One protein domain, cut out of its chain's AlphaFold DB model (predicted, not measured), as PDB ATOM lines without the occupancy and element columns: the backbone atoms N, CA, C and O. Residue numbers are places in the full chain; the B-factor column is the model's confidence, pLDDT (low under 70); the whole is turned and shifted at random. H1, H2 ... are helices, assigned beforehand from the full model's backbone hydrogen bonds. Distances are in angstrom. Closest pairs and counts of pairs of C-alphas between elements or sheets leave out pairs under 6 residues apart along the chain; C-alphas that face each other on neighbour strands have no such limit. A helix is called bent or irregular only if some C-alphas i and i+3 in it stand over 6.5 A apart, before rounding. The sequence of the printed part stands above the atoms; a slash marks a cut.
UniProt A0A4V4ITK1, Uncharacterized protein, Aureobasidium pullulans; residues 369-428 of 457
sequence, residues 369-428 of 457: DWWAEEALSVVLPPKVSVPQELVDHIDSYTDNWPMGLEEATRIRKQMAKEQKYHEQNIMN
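Overview. This is residues 369 to 428 of the 457 residues of an uncharacterized protein of Aureobasidium pullulans (UniProt A0A4V4ITK1). A long arm, helix H3, sticks out from a small head in which two shorter helices, H1 and H2, meet nearly at right angles. The printed part has 60 residues with three named helices, H1, H2 and H3 along the chain, and no named strand; the class is all helix. It is extended, with a radius of gyration of the C-alphas of 18.5 A, and spans 57 by 24 by 12 A.

Along the chain. H1, residues 369 to 379, begins at C-alpha 369 (298.252, -143.463, 22.981). It is irregular, but only just: C-alphas 369 and 372 are 6.8 A apart. H2 is residues 388 to 396. H3, residues 405 to 428, is 34.6 A long and ends at C-alpha 428 (336.242, -153.166, 7.477).

Arrangement. H1 and H2 touch, about perpendicular at 75 degrees; their closest C-alphas, of Ala 372 and Val 391, are 6.3 A apart. H3 is apart from H1 and from H2. Every O i to N i+4 pair is within hydrogen-bond range in H2 and H3, and 6 of 7 in H1.

Size, cuts and confidence. The C-alphas farthest apart, of Val 384 and Asn 428, are 57.2 A apart. Residues 378 to 383 and 405 to 428 stand free. The printed part has no cut, and both links are short. Mean pLDDT of the printed part is 74.9; 16 residues are under 70, among them 372 to 379 and 426 to 428.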
ATOM      1  N   ASP A 369     299.265-144.496  23.253       66.88
ATOM      2  CA  ASP A 369     298.252-143.463  22.981       66.88
ATOM      3  C   ASP A 369     297.399-143.690  21.718       66.88
ATOM      4  O   ASP A 369     296.407-142.996  21.514       66.88
ATOM      5  N   TRP A 370     297.783-144.619  20.837       70.94
ATOM      6  CA  TRP A 370     297.015-144.982  19.630       70.94
ATOM      7  C   TRP A 370     296.352-146.343  19.761       70.94
ATOM      8  O   TRP A 370     295.396-146.650  19.049       70.94
ATOM      9  N   TRP A 371     296.905-147.188  20.629       73.06
ATOM     10  CA  TRP A 371     296.529-148.582  20.711       73.06
ATOM     11  C   TRP A 371     295.079-148.741  21.155       73.06
ATOM     12  O   TRP A 371     294.358-149.508  20.526       73.06
ATOM     13  N   ALA A 372     294.628-147.994  22.166       69.56
ATOM     14  CA  ALA A 372     293.274-148.139  22.693       69.56
ATOM     15  C   ALA A 372     292.199-147.768  21.653       69.56
ATOM     16  O   ALA A 372     291.256-148.533  21.446       69.56
ATOM     17  N   GLU A 373     292.361-146.645  20.941       68.31
ATOM     18  CA  GLU A 373     291.438-146.227  19.872       68.31
ATOM     19  C   GLU A 373     291.376-147.259  18.731       68.31
ATOM     20  O   GLU A 373     290.287-147.618  18.274       68.31
ATOM     21  N   GLU A 374     292.525-147.779  18.290       69.19
ATOM     22  CA  GLU A 374     292.595-148.743  17.183       69.19
ATOM     23  C   GLU A 374     292.172-150.163  17.597       69.19
ATOM     24  O   GLU A 374     291.502-150.861  16.842       69.19
ATOM     25  N   ALA A 375     292.491-150.607  18.813       68.38
ATOM     26  CA  ALA A 375     292.013-151.886  19.335       68.38
ATOM     27  C   ALA A 375     290.481-151.894  19.436       68.38
ATOM     28  O   ALA A 375     289.830-152.874  19.063       68.38
ATOM     29  N   LEU A 376     289.889-150.779  19.876       69.06
ATOM     30  CA  LEU A 376     288.441-150.614  19.925       69.06
ATOM     31  C   LEU A 376     287.823-150.545  18.523       69.06
ATOM     32  O   LEU A 376     286.766-151.138  18.316       69.06
ATOM     33  N   SER A 377     288.479-149.902  17.550       67.25
ATOM     34  CA  SER A 377     287.993-149.841  16.162       67.25
ATOM     35  C   SER A 377     287.910-151.225  15.495       67.25
ATOM     36  O   SER A 377     287.026-151.456  14.670       67.25
ATOM     37  N   VAL A 378     288.787-152.159  15.886       67.19
ATOM     38  CA  VAL A 378     288.803-153.550  15.398       67.19
ATOM     39  C   VAL A 378     287.729-154.417  16.063       67.19
ATOM     40  O   VAL A 378     287.148-155.284  15.409       67.19
ATOM     41  N   VAL A 379     287.466-154.219  17.358       69.50
ATOM     42  CA  VAL A 379     286.518-155.048  18.130       69.50
ATOM     43  C   VAL A 379     285.072-154.574  17.964       69.50
ATOM     44  O   VAL A 379     284.136-155.374  18.059       69.50
ATOM     45  N   LEU A 380     284.863-153.280  17.728       72.94
ATOM     46  CA  LEU A 380     283.532-152.690  17.672       72.94
ATOM     47  C   LEU A 380     282.951-152.685  16.254       72.94
ATOM     48  O   LEU A 380     283.677-152.533  15.272       72.94
ATOM     49  N   PRO A 381     281.617-152.803  16.114       76.81
ATOM     50  CA  PRO A 381     280.968-152.672  14.819       76.81
ATOM     51  C   PRO A 381     281.251-151.307  14.167       76.81
ATOM     52  O   PRO A 381     281.334-150.291  14.867       76.81
ATOM     53  N   PRO A 382     281.292-151.236  12.823       67.56
ATOM     54  CA  PRO A 382     281.434-149.970  12.115       67.56
ATOM     55  C   PRO A 382     280.372-148.959  12.576       67.56
ATOM     56  O   PRO A 382     279.184-149.288  12.600       67.56
ATOM     57  N   LYS A 383     280.792-147.717  12.869       69.81
ATOM     58  CA  LYS A 383     279.972-146.592  13.387       69.81
ATOM     59  C   LYS A 383     279.648-146.616  14.886       69.81
ATOM     60  O   LYS A 383     278.886-145.764  15.339       69.81
ATOM     61  N   VAL A 384     280.220-147.535  15.659       72.38
ATOM     62  CA  VAL A 384     280.152-147.488  17.125       72.38
ATOM     63  C   VAL A 384     281.395-146.772  17.645       72.38
ATOM     64  O   VAL A 384     282.503-147.277  17.512       72.38
ATOM     65  N   SER A 385     281.215-145.578  18.213       70.56
ATOM     66  CA  SER A 385     282.281-144.834  18.892       70.56
ATOM     67  C   SER A 385     282.174-145.018  20.400       70.56
ATOM     68  O   SER A 385     281.083-144.895  20.962       70.56
ATOM     69  N   VAL A 386     283.304-145.251  21.057       73.81
ATOM     70  CA  VAL A 386     283.394-145.252  22.520       73.81
ATOM     71  C   VAL A 386     283.694-143.825  22.985       73.81
ATOM     72  O   VAL A 386     284.570-143.191  22.399       73.81
ATOM     73  N   PRO A 387     282.978-143.288  23.990       81.12
ATOM     74  CA  PRO A 387     283.351-142.031  24.637       81.12
ATOM     75  C   PRO A 387     284.802-142.060  25.126       81.12
ATOM     76  O   PRO A 387     285.242-143.086  25.649       81.12
ATOM     77  N   GLN A 388     285.523-140.944  24.989       74.62
ATOM     78  CA  GLN A 388     286.942-140.855  25.353       74.62
ATOM     79  C   GLN A 388     287.183-141.291  26.803       74.62
ATOM     80  O   GLN A 388     288.140-141.999  27.080       74.62
ATOM     81  N   GLU A 389     286.254-140.983  27.710       80.44
ATOM     82  CA  GLU A 389     286.353-141.347  29.122       80.44
ATOM     83  C   GLU A 389     286.420-142.865  29.341       80.44
ATOM     84  O   GLU A 389     287.068-143.327  30.275       80.44
ATOM     85  N   LEU A 390     285.758-143.656  28.489       76.88
ATOM     86  CA  LEU A 390     285.819-145.117  28.548       76.88
ATOM     87  C   LEU A 390     287.081-145.665  27.874       76.88
ATOM     88  O   LEU A 390     287.594-146.681  28.333       76.88
ATOM     89  N   VAL A 391     287.590-144.997  26.831       75.44
ATOM     90  CA  VAL A 391     288.893-145.323  26.224       75.44
ATOM     91  C   VAL A 391     289.998-145.123  27.257       75.44
ATOM     92  O   VAL A 391     290.734-146.061  27.532       75.44
ATOM     93  N   ASP A 392     290.025-143.959  27.909       76.38
ATOM     94  CA  ASP A 392     290.985-143.612  28.961       76.38
ATOM     95  C   ASP A 392     290.860-144.552  30.173       76.38
ATOM     96  O   ASP A 392     291.853-144.933  30.794       76.38
ATOM     97  N   HIS A 393     289.633-144.964  30.518       79.94
ATOM     98  CA  HIS A 393     289.418-145.917  31.603       79.94
ATOM     99  C   HIS A 393     289.966-147.303  31.258       79.94
ATOM    100  O   HIS A 393     290.649-147.891  32.091       79.94
ATOM    101  N   ILE A 394     289.722-147.813  30.044       74.88
ATOM    102  CA  ILE A 394     290.312-149.073  29.562       74.88
ATOM    103  C   ILE A 394     291.835-148.967  29.563       74.88
ATOM    104  O   ILE A 394     292.498-149.851  30.098       74.88
ATOM    105  N   ASP A 395     292.366-147.870  29.028       71.62
ATOM    106  CA  ASP A 395     293.796-147.590  28.950       71.62
ATOM    107  C   ASP A 395     294.457-147.633  30.337       71.62
ATOM    108  O   ASP A 395     295.481-148.293  30.520       71.62
ATOM    109  N   SER A 396     293.790-147.084  31.360       77.31
ATOM    110  CA  SER A 396     294.259-147.127  32.753       77.31
ATOM    111  C   SER A 396     294.393-148.537  33.352       77.31
ATOM    112  O   SER A 396     295.098-148.702  34.345       77.31
ATOM    113  N   TYR A 397     293.751-149.555  32.762       77.69
ATOM    114  CA  TYR A 397     293.884-150.963  33.164       77.69
ATOM    115  C   TYR A 397     294.926-151.742  32.350       77.69
ATOM    116  O   TYR A 397     295.150-152.918  32.638       77.69
ATOM    117  N   THR A 398     295.535-151.139  31.325       70.56
ATOM    118  CA  THR A 398     296.483-151.832  30.433       70.56
ATOM    119  C   THR A 398     297.943-151.776  30.887       70.56
ATOM    120  O   THR A 398     298.813-152.340  30.225       70.56
ATOM    121  N   ASP A 399     298.224-151.175  32.049       73.00
ATOM    122  CA  ASP A 399     299.579-150.951  32.570       73.00
ATOM    123  C   ASP A 399     300.518-150.378  31.478       73.00
ATOM    124  O   ASP A 399     300.195-149.388  30.831       73.00
ATOM    125  N   ASN A 400     301.685-150.997  31.256       66.81
ATOM    126  CA  ASN A 400     302.662-150.625  30.222       66.81
ATOM    127  C   ASN A 400     302.464-151.403  28.906       66.81
ATOM    128  O   ASN A 400     303.438-151.635  28.181       66.81
ATOM    129  N   TRP A 401     301.251-151.895  28.635       65.94
ATOM    130  CA  TRP A 401     300.940-152.652  27.427       65.94
ATOM    131  C   TRP A 401     300.007-151.862  26.494       65.94
ATOM    132  O   TRP A 401     298.935-151.451  26.924       65.94
ATOM    133  N   PRO A 402     300.359-151.689  25.207       70.62
ATOM    134  CA  PRO A 402     301.607-152.105  24.561       70.62
ATOM    135  C   PRO A 402     302.826-151.293  25.029       70.62
ATOM    136  O   PRO A 402     302.687-150.282  25.709       70.62
ATOM    137  N   MET A 403     304.015-151.774  24.643       74.38
ATOM    138  CA  MET A 403     305.340-151.260  25.020       74.38
ATOM    139  C   MET A 403     305.378-149.744  25.276       74.38
ATOM    140  O   MET A 403     305.186-148.935  24.368       74.38
ATOM    141  N   GLY A 404     305.704-149.365  26.512       72.75
ATOM    142  CA  GLY A 404     305.827-147.963  26.910       72.75
ATOM    143  C   GLY A 404     306.963-147.215  26.194       72.75
ATOM    144  O   GLY A 404     307.936-147.803  25.714       72.75
ATOM    145  N   LEU A 405     306.874-145.878  26.169       74.31
ATOM    146  CA  LEU A 405     307.823-145.001  25.466       74.31
ATOM    147  C   LEU A 405     309.282-145.189  25.922       74.31
ATOM    148  O   LEU A 405     310.201-145.127  25.103       74.31
ATOM    149  N   GLU A 406     309.507-145.428  27.216       78.50
ATOM    150  CA  GLU A 406     310.846-145.669  27.766       78.50
ATOM    151  C   GLU A 406     311.460-146.965  27.225       78.50
ATOM    152  O   GLU A 406     312.616-146.972  26.790       78.50
ATOM    153  N   GLU A 407     310.680-148.048  27.192       81.88
ATOM    154  CA  GLU A 407     311.125-149.327  26.646       81.88
ATOM    155  C   GLU A 407     311.362-149.235  25.136       81.88
ATOM    156  O   GLU A 407     312.426-149.645  24.666       81.88
ATOM    157  N   ALA A 408     310.445-148.609  24.391       79.38
ATOM    158  CA  ALA A 408     310.609-148.362  22.960       79.38
ATOM    159  C   ALA A 408     311.881-147.547  22.672       79.38
ATOM    160  O   ALA A 408     312.639-147.852  21.749       79.38
ATOM    161  N   THR A 409     312.178-146.547  23.508       81.94
ATOM    162  CA  THR A 409     313.407-145.746  23.407       81.94
ATOM    163  C   THR A 409     314.654-146.581  23.704       81.94
ATOM    164  O   THR A 409     315.671-146.431  23.024       81.94
ATOM    165  N   ARG A 410     314.601-147.473  24.702       86.00
ATOM    166  CA  ARG A 410     315.700-148.393  25.036       86.00
ATOM    167  C   ARG A 410     315.989-149.356  23.885       86.00
ATOM    168  O   ARG A 410     317.149-149.487  23.499       86.00
ATOM    169  N   ILE A 411     314.957-149.979  23.316       83.94
ATOM    170  CA  ILE A 411     315.093-150.899  22.177       83.94
ATOM    171  C   ILE A 411     315.618-150.153  20.952       83.94
ATOM    172  O   ILE A 411     316.576-150.607  20.335       83.94
ATOM    173  N   ARG A 412     315.102-148.953  20.656       82.38
ATOM    174  CA  ARG A 412     315.612-148.120  19.556       82.38
ATOM    175  C   ARG A 412     317.104-147.805  19.701       82.38
ATOM    176  O   ARG A 412     317.832-147.840  18.715       82.38
ATOM    177  N   LYS A 413     317.582-147.523  20.920       86.25
ATOM    178  CA  LYS A 413     319.018-147.318  21.192       86.25
ATOM    179  C   LYS A 413     319.838-148.590  20.973       86.25
ATOM    180  O   LYS A 413     320.960-148.498  20.479       86.25
ATOM    181  N   GLN A 414     319.303-149.753  21.342       86.06
ATOM    182  CA  GLN A 414     319.958-151.037  21.097       86.06
ATOM    183  C   GLN A 414     320.058-151.324  19.593       86.06
ATOM    184  O   GLN A 414     321.157-151.581  19.115       86.06
ATOM    185  N   MET A 415     318.958-151.171  18.851       83.25
ATOM    186  CA  MET A 415     318.936-151.337  17.392       83.25
ATOM    187  C   MET A 415     319.931-150.400  16.699       83.25
ATOM    188  O   MET A 415     320.701-150.842  15.857       83.25
ATOM    189  N   ALA A 416     319.997-149.126  17.103       83.69
ATOM    190  CA  ALA A 416     320.968-148.180  16.548       83.69
ATOM    191  C   ALA A 416     322.427-148.597  16.816       83.69
ATOM    192  O   ALA A 416     323.312-148.348  15.999       83.69
ATOM    193  N   LYS A 417     322.699-149.239  17.959       85.62
ATOM    194  CA  LYS A 417     324.030-149.770  18.279       85.62
ATOM    195  C   LYS A 417     324.365-150.997  17.427       85.62
ATOM    196  O   LYS A 417     325.495-151.102  16.962       85.62
ATOM    197  N   GLU A 418     323.409-151.902  17.243       83.44
ATOM    198  CA  GLU A 418     323.553-153.088  16.388       83.44
ATOM    199  C   GLU A 418     323.776-152.686  14.927       83.44
ATOM    200  O   GLU A 418     324.722-153.163  14.307       83.44
ATOM    201  N   GLN A 419     322.996-151.727  14.424       80.56
ATOM    202  CA  GLN A 419     323.166-151.152  13.092       80.56
ATOM    203  C   GLN A 419     324.557-150.537  12.918       80.56
ATOM    204  O   GLN A 419     325.271-150.891  11.986       80.56
ATOM    205  N   LYS A 420     325.003-149.704  13.864       82.56
ATOM    206  CA  LYS A 420     326.344-149.107  13.804       82.56
ATOM    207  C   LYS A 420     327.462-150.154  13.806       82.56
ATOM    208  O   LYS A 420     328.476-149.981  13.137       82.56
ATOM    209  N   TYR A 421     327.302-151.229  14.576       80.06
ATOM    210  CA  TYR A 421     328.259-152.337  14.586       80.06
ATOM    211  C   TYR A 421     328.266-153.090  13.247       80.06
ATOM    212  O   TYR A 421     329.331-153.425  12.734       80.06
ATOM    213  N   HIS A 422     327.091-153.306  12.654       75.75
ATOM    214  CA  HIS A 422     326.956-153.923  11.340       75.75
ATOM    215  C   HIS A 422     327.611-153.083  10.239       75.75
ATOM    216  O   HIS A 422     328.422-153.610   9.481       75.75
ATOM    217  N   GLU A 423     327.337-151.777  10.212       75.19
ATOM    218  CA  GLU A 423     327.968-150.822   9.299       75.19
ATOM    219  C   GLU A 423     329.493-150.883   9.429       75.19
ATOM    220  O   GLU A 423     330.195-151.047   8.438       75.19
ATOM    221  N   GLN A 424     330.032-150.859  10.650       73.06
ATOM    222  CA  GLN A 424     331.476-150.989  10.865       73.06
ATOM    223  C   GLN A 424     332.049-152.307  10.335       73.06
ATOM    224  O   GLN A 424     333.153-152.300   9.795       73.06
ATOM    225  N   ASN A 425     331.329-153.421  10.470       70.12
ATOM    226  CA  ASN A 425     331.794-154.710   9.964       70.12
ATOM    227  C   ASN A 425     331.786-154.763   8.434       70.12
ATOM    228  O   ASN A 425     332.783-155.187   7.859       70.12
ATOM    229  N   ILE A 426     330.714-154.288   7.790       66.50
ATOM    230  CA  ILE A 426     330.619-154.211   6.321       66.50
ATOM    231  C   ILE A 426     331.768-153.373   5.745       66.50
ATOM    232  O   ILE A 426     332.301-153.681   4.686       66.50
ATOM    233  N   MET A 427     332.175-152.305   6.434       65.69
ATOM    234  CA  MET A 427     333.195-151.397   5.906       65.69
ATOM    235  C   MET A 427     334.639-151.860   6.126       65.69
ATOM    236  O   MET A 427     335.527-151.322   5.468       65.69
ATOM    237  N   ASN A 428     334.887-152.795   7.048       61.91
ATOM    238  CA  ASN A 428     336.242-153.166   7.477       61.91
ATOM    239  C   ASN A 428     336.613-154.628   7.205       61.91
ATOM    240  O   ASN A 428     337.774-154.986   7.391       61.91
TER     241      ASN A 428